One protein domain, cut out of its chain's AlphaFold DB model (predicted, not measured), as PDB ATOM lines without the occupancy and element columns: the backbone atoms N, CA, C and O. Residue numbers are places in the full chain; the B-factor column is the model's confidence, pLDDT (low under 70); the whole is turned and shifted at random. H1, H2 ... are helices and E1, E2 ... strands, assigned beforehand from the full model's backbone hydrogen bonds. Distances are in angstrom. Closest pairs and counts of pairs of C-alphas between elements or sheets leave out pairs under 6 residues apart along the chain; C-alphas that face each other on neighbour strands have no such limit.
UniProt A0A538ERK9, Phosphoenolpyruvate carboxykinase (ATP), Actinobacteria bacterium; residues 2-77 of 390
ATOM      1  N   GLN A   2     204.092 250.006 239.454       90.06
ATOM      2  CA  GLN A   2     204.222 250.737 240.742       90.06
ATOM      3  C   GLN A   2     203.837 249.913 241.982       90.06
ATOM      4  O   GLN A   2     204.602 249.841 242.936       90.06
ATOM      5  N   GLN A   3     202.693 249.224 241.929       90.25
ATOM      6  CA  GLN A   3     202.212 248.350 243.011       90.25
ATOM      7  C   GLN A   3     203.130 247.149 243.297       90.25
ATOM      8  O   GLN A   3     203.041 246.558 244.362       90.25
ATOM      9  N   GLN A   4     203.990 246.765 242.347       91.12
ATOM     10  CA  GLN A   4     204.985 245.710 242.562       91.12
ATOM     11  C   GLN A   4     206.263 246.256 243.195       91.12
ATOM     12  O   GLN A   4     207.026 245.478 243.748       91.12
ATOM     13  N   LEU A   5     206.523 247.561 243.069       91.69
ATOM     14  CA  LEU A   5     207.750 248.183 243.546       91.69
ATOM     15  C   LEU A   5     207.618 248.787 244.929       91.69
ATOM     16  O   LEU A   5     208.524 248.620 245.728       91.69
ATOM     17  N   TYR A   6     206.550 249.524 245.208       91.81
ATOM     18  CA  TYR A   6     206.437 250.277 246.453       91.81
ATOM     19  C   TYR A   6     205.697 249.493 247.536       91.81
ATOM     20  O   TYR A   6     204.910 248.590 247.247       91.81
ATOM     21  N   PHE A   7     205.956 249.852 248.794       91.25
ATOM     22  CA  PHE A   7     205.159 249.375 249.920       91.25
ATOM     23  C   PHE A   7     203.690 249.755 249.711       91.25
ATOM     24  O   PHE A   7     203.383 250.844 249.218       91.25
ATOM     25  N   SER A   8     202.786 248.841 250.059       87.81
ATOM     26  CA  SER A   8     201.363 249.177 250.099       87.81
ATOM     27  C   SER A   8     201.123 250.155 251.249       87.81
ATOM     28  O   SER A   8     201.773 250.016 252.284       87.81
ATOM     29  N   PRO A   9     200.239 251.150 251.081       84.69
ATOM     30  CA  PRO A   9     199.879 252.027 252.182       84.69
ATOM     31  C   PRO A   9     199.180 251.215 253.280       84.69
ATOM     32  O   PRO A   9     198.339 250.367 252.980       84.69
ATOM     33  N   ASP A  10     199.520 251.491 254.538       78.12
ATOM     34  CA  ASP A  10     198.849 250.889 255.699       78.12
ATOM     35  C   ASP A  10     197.476 251.535 255.977       78.12
ATOM     36  O   ASP A  10     196.633 250.935 256.644       78.12
ATOM     37  N   ASP A  11     197.256 252.753 255.464       78.31
ATOM     38  CA  ASP A  11     196.055 253.569 255.658       78.31
ATOM     39  C   ASP A  11     195.488 254.035 254.304       78.31
ATOM     40  O   ASP A  11     196.219 254.543 253.449       78.31
ATOM     41  N   GLU A  12     194.178 253.871 254.111       73.81
ATOM     42  CA  GLU A  12     193.468 254.297 252.902       73.81
ATOM     43  C   GLU A  12     193.271 255.827 252.833       73.81
ATOM     44  O   GLU A  12     193.033 256.351 251.745       73.81
ATOM     45  N   GLU A  13     193.417 256.557 253.949       81.06
ATOM     46  CA  GLU A  13     193.255 258.024 254.032       81.06
ATOM     47  C   GLU A  13     194.585 258.807 253.944       81.06
ATOM     48  O   GLU A  13     194.674 259.964 254.360       81.06
ATOM     49  N   LEU A  14     195.649 258.200 253.406       83.69
ATOM     50  CA  LEU A  14     196.976 258.819 253.357       83.69
ATOM     51  C   LEU A  14     197.030 260.045 252.421       83.69
ATOM     52  O   LEU A  14     196.882 259.931 251.203       83.69
ATOM     53  N   GLU A  15     197.335 261.215 252.988       89.06
ATOM     54  CA  GLU A  15     197.616 262.444 252.235       89.06
ATOM     55  C   GLU A  15     199.054 262.421 251.671       89.06
ATOM     56  O   GLU A  15     200.013 262.230 252.429       89.06
ATOM     57  N   PRO A  16     199.253 262.608 250.353       90.81
ATOM     58  CA  PRO A  16     200.567 262.466 249.737       90.81
ATOM     59  C   PRO A  16     201.484 263.666 250.026       90.81
ATOM     60  O   PRO A  16     201.176 264.797 249.659       90.81
ATOM     61  N   GLU A  17     202.675 263.414 250.581       91.75
ATOM     62  CA  GLU A  17     203.744 264.430 250.664       91.75
ATOM     63  C   GLU A  17     204.411 264.691 249.304       91.75
ATOM     64  O   GLU A  17     204.874 265.795 249.030       91.75
ATOM     65  N   LEU A  18     204.486 263.661 248.455       94.00
ATOM     66  CA  LEU A  18     205.136 263.695 247.148       94.00
ATOM     67  C   LEU A  18     204.195 263.121 246.092       94.00
ATOM     68  O   LEU A  18     203.624 262.047 246.279       94.00
ATOM     69  N   THR A  19     204.069 263.801 244.954       95.12
ATOM     70  CA  THR A  19     203.136 263.424 243.888       95.12
ATOM     71  C   THR A  19     203.838 263.299 242.540       95.12
ATOM     72  O   THR A  19     204.463 264.239 242.052       95.12
ATOM     73  N   VAL A  20     203.685 262.149 241.879       95.69
ATOM     74  CA  VAL A  20     204.106 261.958 240.482       95.69
ATOM     75  C   VAL A  20     202.870 261.898 239.592       95.69
ATOM     76  O   VAL A  20     202.048 260.994 239.714       95.69
ATOM     77  N   ILE A  21     202.746 262.847 238.665       96.00
ATOM     78  CA  ILE A  21     201.675 262.893 237.667       96.00
ATOM     79  C   ILE A  21     202.239 262.363 236.351       96.00
ATOM     80  O   ILE A  21     203.062 263.018 235.709       96.00
ATOM     81  N   TYR A  22     201.799 261.169 235.960       95.44
ATOM     82  CA  TYR A  22     202.301 260.457 234.789       95.44
ATOM     83  C   TYR A  22     201.280 260.481 233.650       95.44
ATOM     84  O   TYR A  22     200.222 259.860 233.734       95.44
ATOM     85  N   THR A  23     201.592 261.210 232.578       96.19
ATOM     86  CA  THR A  23     200.717 261.390 231.411       96.19
ATOM     87  C   THR A  23     201.467 261.012 230.128       96.19
ATOM     88  O   THR A  23     201.913 261.894 229.388       96.19
ATOM     89  N   PRO A  24     201.615 259.704 229.839       94.69
ATOM     90  CA  PRO A  24     202.519 259.203 228.799       94.69
ATOM     91  C   PRO A  24     202.132 259.622 227.378       94.69
ATOM     92  O   PRO A  24     202.982 259.636 226.503       94.69
ATOM     93  N   ASN A  25     200.870 260.004 227.158       95.19
ATOM     94  CA  ASN A  25     200.343 260.411 225.850       95.19
ATOM     95  C   ASN A  25     200.086 261.923 225.735       95.19
ATOM     96  O   ASN A  25     199.531 262.377 224.735       95.19
ATOM     97  N   LEU A  26     200.418 262.706 226.767       97.44
ATOM     98  CA  LEU A  26     200.261 264.156 226.729       97.44
ATOM     99  C   LEU A  26     201.554 264.794 226.227       97.44
ATOM    100  O   LEU A  26     202.555 264.802 226.940       97.44
ATOM    101  N   LYS A  27     201.505 265.334 225.009       97.56
ATOM    102  CA  LYS A  27     202.611 266.061 224.384       97.56
ATOM    103  C   LYS A  27     202.941 267.357 225.121       97.56
ATOM    104  O   LYS A  27     202.047 268.063 225.587       97.56
ATOM    105  N   ALA A  28     204.228 267.678 225.169       97.31
ATOM    106  CA  ALA A  28     204.769 268.951 225.622       97.31
ATOM    107  C   ALA A  28     205.311 269.731 224.415       97.31
ATOM    108  O   ALA A  28     206.513 269.721 224.146       97.31
ATOM    109  N   ASP A  29     204.410 270.382 223.674       96.75
ATOM    110  CA  ASP A  29     204.762 271.132 222.464       96.75
ATOM    111  C   ASP A  29     205.878 272.157 222.745       96.75
ATOM    112  O   ASP A  29     205.818 272.926 223.708       96.75
ATOM    113  N   GLY A  30     206.901 272.183 221.886       96.56
ATOM    114  CA  GLY A  30     208.042 273.102 221.999       96.56
ATOM    115  C   GLY A  30     209.240 272.574 222.799       96.56
ATOM    116  O   GLY A  30     210.269 273.248 222.838       96.56
ATOM    117  N   TYR A  31     209.147 271.377 223.382       97.19
ATOM    118  CA  TYR A  31     210.279 270.660 223.979       97.19
ATOM    119  C   TYR A  31     210.839 269.593 223.020       97.19
ATOM    120  O   TYR A  31     210.122 269.151 222.119       97.19
ATOM    121  N   PRO A  32     212.108 269.162 223.179       96.44
ATOM    122  CA  PRO A  32     212.663 268.056 222.400       96.44
ATOM    123  C   PRO A  32     211.767 266.811 222.464       96.44
ATOM    124  O   PRO A  32     211.324 266.418 223.542       96.44
ATOM    125  N   ASP A  33     211.483 266.220 221.302       95.31
ATOM    126  CA  ASP A  33     210.621 265.039 221.140       95.31
ATOM    127  C   ASP A  33     209.202 265.179 221.734       95.31
ATOM    128  O   ASP A  33     208.576 264.191 222.124       95.31
ATOM    129  N   ASP A  34     208.688 266.412 221.832       97.19
ATOM    130  CA  ASP A  34     207.435 266.751 222.520       97.19
ATOM    131  C   ASP A  34     207.389 266.202 223.968       97.19
ATOM    132  O   ASP A  34     206.309 265.902 224.484       97.19
ATOM    133  N   ARG A  35     208.548 265.998 224.617       97.38
ATOM    134  CA  ARG A  35     208.692 265.306 225.909       97.38
ATOM    135  C   ARG A  35     209.236 266.233 226.988       97.38
ATOM    136  O   ARG A  35     210.187 266.978 226.774       97.38
ATOM    137  N   LEU A  36     208.653 266.146 228.183       96.56
ATOM    138  CA  LEU A  36     209.069 266.950 229.330       96.56
ATOM    139  C   LEU A  36     208.889 266.186 230.645       96.56
ATOM    140  O   LEU A  36     207.807 265.694 230.955       96.56
ATOM    141  N   ILE A  37     209.952 266.157 231.447       95.81
ATOM    142  CA  ILE A  37     209.914 265.737 232.847       95.81
ATOM    143  C   ILE A  37     210.155 266.992 233.685       95.81
ATOM    144  O   ILE A  37     211.289 267.451 233.813       95.81
ATOM    145  N   ALA A  38     209.083 267.575 234.218       95.00
ATOM    146  CA  ALA A  38     209.139 268.785 235.032       95.00
ATOM    147  C   ALA A  38     209.099 268.425 236.520       95.00
ATOM    148  O   ALA A  38     208.271 267.616 236.940       95.00
ATOM    149  N   VAL A  39     209.978 269.034 237.316       94.31
ATOM    150  CA  VAL A  39     210.103 268.773 238.755       94.31
ATOM    151  C   VAL A  39     209.940 270.083 239.512       94.31
ATOM    152  O   VAL A  39     210.713 271.014 239.305       94.31
ATOM    153  N   ASP A  40     208.956 270.125 240.401       95.06
ATOM    154  CA  ASP A  40     208.736 271.192 241.369       95.06
ATOM    155  C   ASP A  40     209.091 270.656 242.761       95.06
ATOM    156  O   ASP A  40     208.324 269.911 243.377       95.06
ATOM    157  N   LEU A  41     210.302 270.978 243.226       92.50
ATOM    158  CA  LEU A  41     210.804 270.516 244.523       92.50
ATOM    159  C   LEU A  41     210.098 271.194 245.700       92.50
ATOM    160  O   LEU A  41     210.044 270.601 246.771       92.50
ATOM    161  N   GLU A  42     209.589 272.415 245.519       91.44
ATOM    162  CA  GLU A  42     208.924 273.164 246.590       91.44
ATOM    163  C   GLU A  42     207.522 272.615 246.853       91.44
ATOM    164  O   GLU A  42     207.106 272.518 248.003       91.44
ATOM    165  N   GLN A  43     206.812 272.230 245.789       92.81
ATOM    166  CA  GLN A  43     205.473 271.645 245.884       92.81
ATOM    167  C   GLN A  43     205.481 270.113 245.989       92.81
ATOM    168  O   GLN A  43     204.420 269.512 246.136       92.81
ATOM    169  N   GLY A  44     206.644 269.462 245.872       93.31
ATOM    170  CA  GLY A  44     206.744 268.000 245.913       93.31
ATOM    171  C   GLY A  44     206.056 267.318 244.726       93.31
ATOM    172  O   GLY A  44     205.482 266.240 244.884       93.31
ATOM    173  N   VAL A  45     206.085 267.930 243.534       96.00
ATOM    174  CA  VAL A  45     205.397 267.413 242.340       96.00
ATOM    175  C   VAL A  45     206.372 267.143 241.197       96.00
ATOM    176  O   VAL A  45     207.108 268.022 240.759       96.00
ATOM    177  N   THR A  46     206.310 265.941 240.623       96.62
ATOM    178  CA  THR A  46     206.934 265.624 239.329       96.62
ATOM    179  C   THR A  46     205.857 265.369 238.283       96.62
ATOM    180  O   THR A  46     204.950 264.570 238.504       96.62
ATOM    181  N   ARG A  47     205.956 266.015 237.119       96.69
ATOM    182  CA  ARG A  47     205.086 265.781 235.958       96.69
ATOM    183  C   ARG A  47     205.883 265.133 234.838       96.69
ATOM    184  O   ARG A  47     206.888 265.691 234.404       96.69
ATOM    185  N   VAL A  48     205.409 263.992 234.351       97.38
ATOM    186  CA  VAL A  48     205.991 263.286 233.205       97.38
ATOM    187  C   VAL A  48     205.028 263.367 232.026       97.38
ATOM    188  O   VAL A  48     203.903 262.863 232.083       97.38
ATOM    189  N   LEU A  49     205.480 264.021 230.963       97.81
ATOM    190  CA  LEU A  49     204.736 264.287 229.737       97.81
ATOM    191  C   LEU A  49     205.404 263.542 228.581       97.81
ATOM    192  O   LEU A  49     206.619 263.643 228.407       97.81
ATOM    193  N   ASN A  50     204.604 262.830 227.787       96.94
ATOM    194  CA  ASN A  50     205.027 262.166 226.548       96.94
ATOM    195  C   ASN A  50     206.188 261.159 226.701       96.94
ATOM    196  O   ASN A  50     207.089 261.069 225.861       96.94
ATOM    197  N   SER A  51     206.197 260.422 227.811       95.69
ATOM    198  CA  SER A  51     207.082 259.278 228.034       95.69
ATOM    199  C   SER A  51     206.261 258.137 228.610       95.69
ATOM    200  O   SER A  51     205.572 258.336 229.609       95.69
ATOM    201  N   ASP A  52     206.322 256.974 227.974       94.06
ATOM    202  CA  ASP A  52     205.756 255.716 228.456       94.06
ATOM    203  C   ASP A  52     206.789 254.852 229.196       94.06
ATOM    204  O   ASP A  52     206.390 253.893 229.858       94.06
ATOM    205  N   TYR A  53     208.066 255.260 229.208       94.94
ATOM    206  CA  TYR A  53     209.126 254.599 229.965       94.94
ATOM    207  C   TYR A  53     208.869 254.654 231.473       94.94
ATOM    208  O   TYR A  53     208.994 255.701 232.121       94.94
ATOM    209  N   PHE A  54     208.593 253.491 232.063       94.00
ATOM    210  CA  PHE A  54     208.224 253.370 233.468       94.00
ATOM    211  C   PHE A  54     209.285 253.938 234.423       94.00
ATOM    212  O   PHE A  54     208.950 254.491 235.480       94.00
ATOM    213  N   GLY A  55     210.560 253.870 234.025       93.38
ATOM    214  CA  GLY A  55     211.681 254.411 234.786       93.38
ATOM    215  C   GLY A  55     211.554 255.901 235.119       93.38
ATOM    216  O   GLY A  55     212.027 256.303 236.183       93.38
ATOM    217  N   GLU A  56     210.866 256.701 234.294       94.56
ATOM    218  CA  GLU A  56     210.625 258.122 234.590       94.56
ATOM    219  C   GLU A  56     209.736 258.304 235.820       94.56
ATOM    220  O   GLU A  56     210.012 259.137 236.682       94.56
ATOM    221  N   SER A  57     208.694 257.480 235.949       91.38
ATOM    222  CA  SER A  57     207.798 257.538 237.104       91.38
ATOM    223  C   SER A  57     208.502 257.089 238.391       91.38
ATOM    224  O   SER A  57     208.375 257.745 239.426       91.38
ATOM    225  N   LYS A  58     209.313 256.022 238.318       93.31
ATOM    226  CA  LYS A  58     210.112 255.521 239.444       93.31
ATOM    227  C   LYS A  58     211.159 256.548 239.885       93.31
ATOM    228  O   LYS A  58     211.168 256.972 241.039       93.31
ATOM    229  N   LYS A  59     212.053 256.955 238.978       92.69
ATOM    230  CA  LYS A  59     213.170 257.850 239.317       92.69
ATOM    231  C   LYS A  59     212.700 259.284 239.583       92.69
ATOM    232  O   LYS A  59     213.338 259.972 240.372       92.69
ATOM    233  N   GLY A  60     211.576 259.718 239.005       92.06
ATOM    234  CA  GLY A  60     210.922 260.988 239.330       92.06
ATOM    235  C   GLY A  60     210.472 261.061 240.793       92.06
ATOM    236  O   GLY A  60     210.821 262.010 241.492       92.06
ATOM    237  N   GLY A  61     209.787 260.021 241.284       92.62
ATOM    238  CA  GLY A  61     209.424 259.906 242.702       92.62
ATOM    239  C   GLY A  61     210.650 259.857 243.614       92.62
ATOM    240  O   GLY A  61     210.759 260.641 244.558       92.62
ATOM    241  N   LEU A  62     211.627 259.010 243.279       93.00
ATOM    242  CA  LEU A  62     212.852 258.862 244.067       93.00
ATOM    243  C   LEU A  62     213.673 260.155 244.124       93.00
ATOM    244  O   LEU A  62     214.202 260.475 245.181       93.00
ATOM    245  N   ARG A  63     213.739 260.951 243.049       93.50
ATOM    246  CA  ARG A  63     214.401 262.268 243.063       93.50
ATOM    247  C   ARG A  63     213.791 263.208 244.104       93.50
ATOM    248  O   ARG A  63     214.524 263.874 244.830       93.50
ATOM    249  N   MET A  64     212.464 263.267 244.197       94.19
ATOM    250  CA  MET A  64     211.799 264.083 245.220       94.19
ATOM    251  C   MET A  64     212.023 263.512 246.621       94.19
ATOM    252  O   MET A  64     212.314 264.251 247.559       94.19
ATOM    253  N   TRP A  65     211.988 262.187 246.752       95.19
ATOM    254  CA  TRP A  65     212.294 261.513 248.008       95.19
ATOM    255  C   TRP A  65     213.735 261.783 248.480       95.19
ATOM    256  O   TRP A  65     213.961 261.998 249.666       95.19
ATOM    257  N   ASN A  66     214.703 261.896 247.562       95.75
ATOM    258  CA  ASN A  66     216.079 262.290 247.883       95.75
ATOM    259  C   ASN A  66     216.134 263.673 248.560       95.75
ATOM    260  O   ASN A  66     216.860 263.852 249.539       95.75
ATOM    261  N   LYS A  67     215.349 264.642 248.066       95.31
ATOM    262  CA  LYS A  67     215.216 265.974 248.682       95.31
ATOM    263  C   LYS A  67     214.592 265.880 250.074       95.31
ATOM    264  O   LYS A  67     215.148 266.439 251.014       95.31
ATOM    265  N   LEU A  68     213.501 265.125 250.210       95.62
ATOM    266  CA  LEU A  68     212.800 264.929 251.482       95.62
ATOM    267  C   LEU A  68     213.710 264.325 252.561       95.62
ATOM    268  O   LEU A  68     213.738 264.809 253.691       95.62
ATOM    269  N   VAL A  69     214.477 263.285 252.219       97.25
ATOM    270  CA  VAL A  69     215.437 262.649 253.135       97.25
ATOM    271  C   VAL A  69     216.496 263.643 253.593       97.25
ATOM    272  O   VAL A  69     216.784 263.719 254.788       97.25
ATOM    273  N   TYR A  70     217.046 264.423 252.660       97.38
ATOM    274  CA  TYR A  70     218.069 265.410 252.979       97.38
ATOM    275  C   TYR A  70     217.546 266.533 253.881       97.38
ATOM    276  O   TYR A  70     218.209 266.898 254.850       97.38
ATOM    277  N   ASP A  71     216.344 267.048 253.609       96.38
ATOM    278  CA  ASP A  71     215.699 268.078 254.437       96.38
ATOM    279  C   ASP A  71     215.397 267.574 255.855       96.38
ATOM    280  O   ASP A  71     215.436 268.340 256.817       96.38
ATOM    281  N   ARG A  72     215.152 266.265 256.000       97.19
ATOM    282  CA  ARG A  72     215.005 265.576 257.294       97.19
ATOM    283  C   ARG A  72     216.351 265.232 257.952       97.19
ATOM    284  O   ARG A  72     216.381 264.503 258.941       97.19
ATOM    285  N   GLY A  73     217.457 265.744 257.414       97.62
ATOM    286  CA  GLY A  73     218.810 265.592 257.948       97.62
ATOM    287  C   GLY A  73     219.525 264.303 257.545       97.62
ATOM    288  O   GLY A  73     220.683 264.139 257.907       97.62
ATOM    289  N   GLY A  74     218.880 263.396 256.808       97.69
ATOM    290  CA  GLY A  74     219.498 262.154 256.342       97.69
ATOM    291  C   GLY A  74     220.296 262.317 255.050       97.69
ATOM    292  O   GLY A  74     220.414 263.406 254.486       97.69
ATOM    293  N   ILE A  75     220.814 261.200 254.542       97.25
ATOM    294  CA  ILE A  75     221.367 261.104 253.192       97.25
ATOM    295  C   ILE A  75     220.707 259.961 252.415       97.25
ATOM    296  O   ILE A  75     220.669 258.824 252.894       97.25
ATOM    297  N   PRO A  76     220.179 260.229 251.212       96.69
ATOM    298  CA  PRO A  76     219.744 259.173 250.319       96.69
ATOM    299  C   PRO A  76     220.959 258.535 249.637       96.69
ATOM    300  O   PRO A  76     221.843 259.225 249.122       96.69
ATOM    301  N   LEU A  77     220.982 257.209 249.591       96.12
ATOM    302  CA  LEU A  77     222.013 256.421 248.931       96.12
ATOM    303  C   LEU A  77     221.356 255.598 247.824       96.12
ATOM    304  O   LEU A  77     220.421 254.842 248.087       96.12
TER     305      LEU A  77
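This is residues 2 to 77 of the 390 residues of the protein "Phosphoenolpyruvate carboxykinase (ATP)" of Actinobacteria bacterium (UniProt A0A538ERK9). A small sheet of three strands, E1, E3 and E2, is covered on one face by a single long helix, H2, which runs along the strands and on past the sheet with its later residues; the other face is bare. The short strand E4 folds back along the later part of H2, and the short helix H1 lies near the earlier part of H2, joined to E1 by a link whose residues 7 to 15 stick out. The printed part has 76 residues with two named helices and four named strands, in the order H1 E1 E2 E3 H2 E4, and its class is mixed, helices and strands. The sheet is mixed, in the order E1 E3 E2. The whole is only just loose, close to compact, with a radius of gyration of the C-alphas of 13.8 A and spans of 37 by 27 by 22 A.

In the sheet, E1 is residues 19 to 23, 12.9 A from first to last C-alpha, beginning at C-alpha 19 (203.136, 263.424, 243.888). E3 is residues 45 to 49, 13.0 A, and E2 is residues 36 to 40, 12.8 A. H2 is residues 54 to 71, 26.7 A, from C-alpha 54 (208.224, 253.370, 233.468) to C-alpha 71 (215.699, 268.078, 254.437). H1 is residues 2 to 5, 5.2 A, and E4 is residues 75 to 77, 6.4 A.

E1 and E3 are parallel at 9 degrees, with N 21 and O 46 within hydrogen-bond range at 2.8 A. E3 and E2 are antiparallel at 172 degrees and form a hairpin, with N 38 and O 47 at 2.9 A and N 47 and O 38 at 2.8 A. H2 is on the sheet, the one helix in these two layers, at a height over the sheet of 8.8 A. It lies over E3 and only just over E1, on which 3 of its C-alphas fall, and runs along the strands, at 19 degrees to E3 on the local plane. The closest C-alphas of E3 and H2 are those of Thr 46 and Gly 60, 6.1 A apart. Every O i to N i+4 pair of H2 is within hydrogen-bond range; H1 is too short for such a pair. The closest C-alphas of H2 and E4 are those of Asn 66 and Pro 76, 5.4 A apart; E4 pairs with no named strand. H1 is not on the sheet and is close to H2 but not clearly touching, the C-alphas of Gln 2 and Lys 58 being 7.7 A apart.

The two C-alphas farthest apart, those of Asp 10 and Gly 30, are 41.4 A apart. The printed part has no cut. The links H1 to E1 and E1 to E2 are long, with 13 and 12 residues. The mean pLDDT of the printed part is 93.5, and no printed residue is under 70.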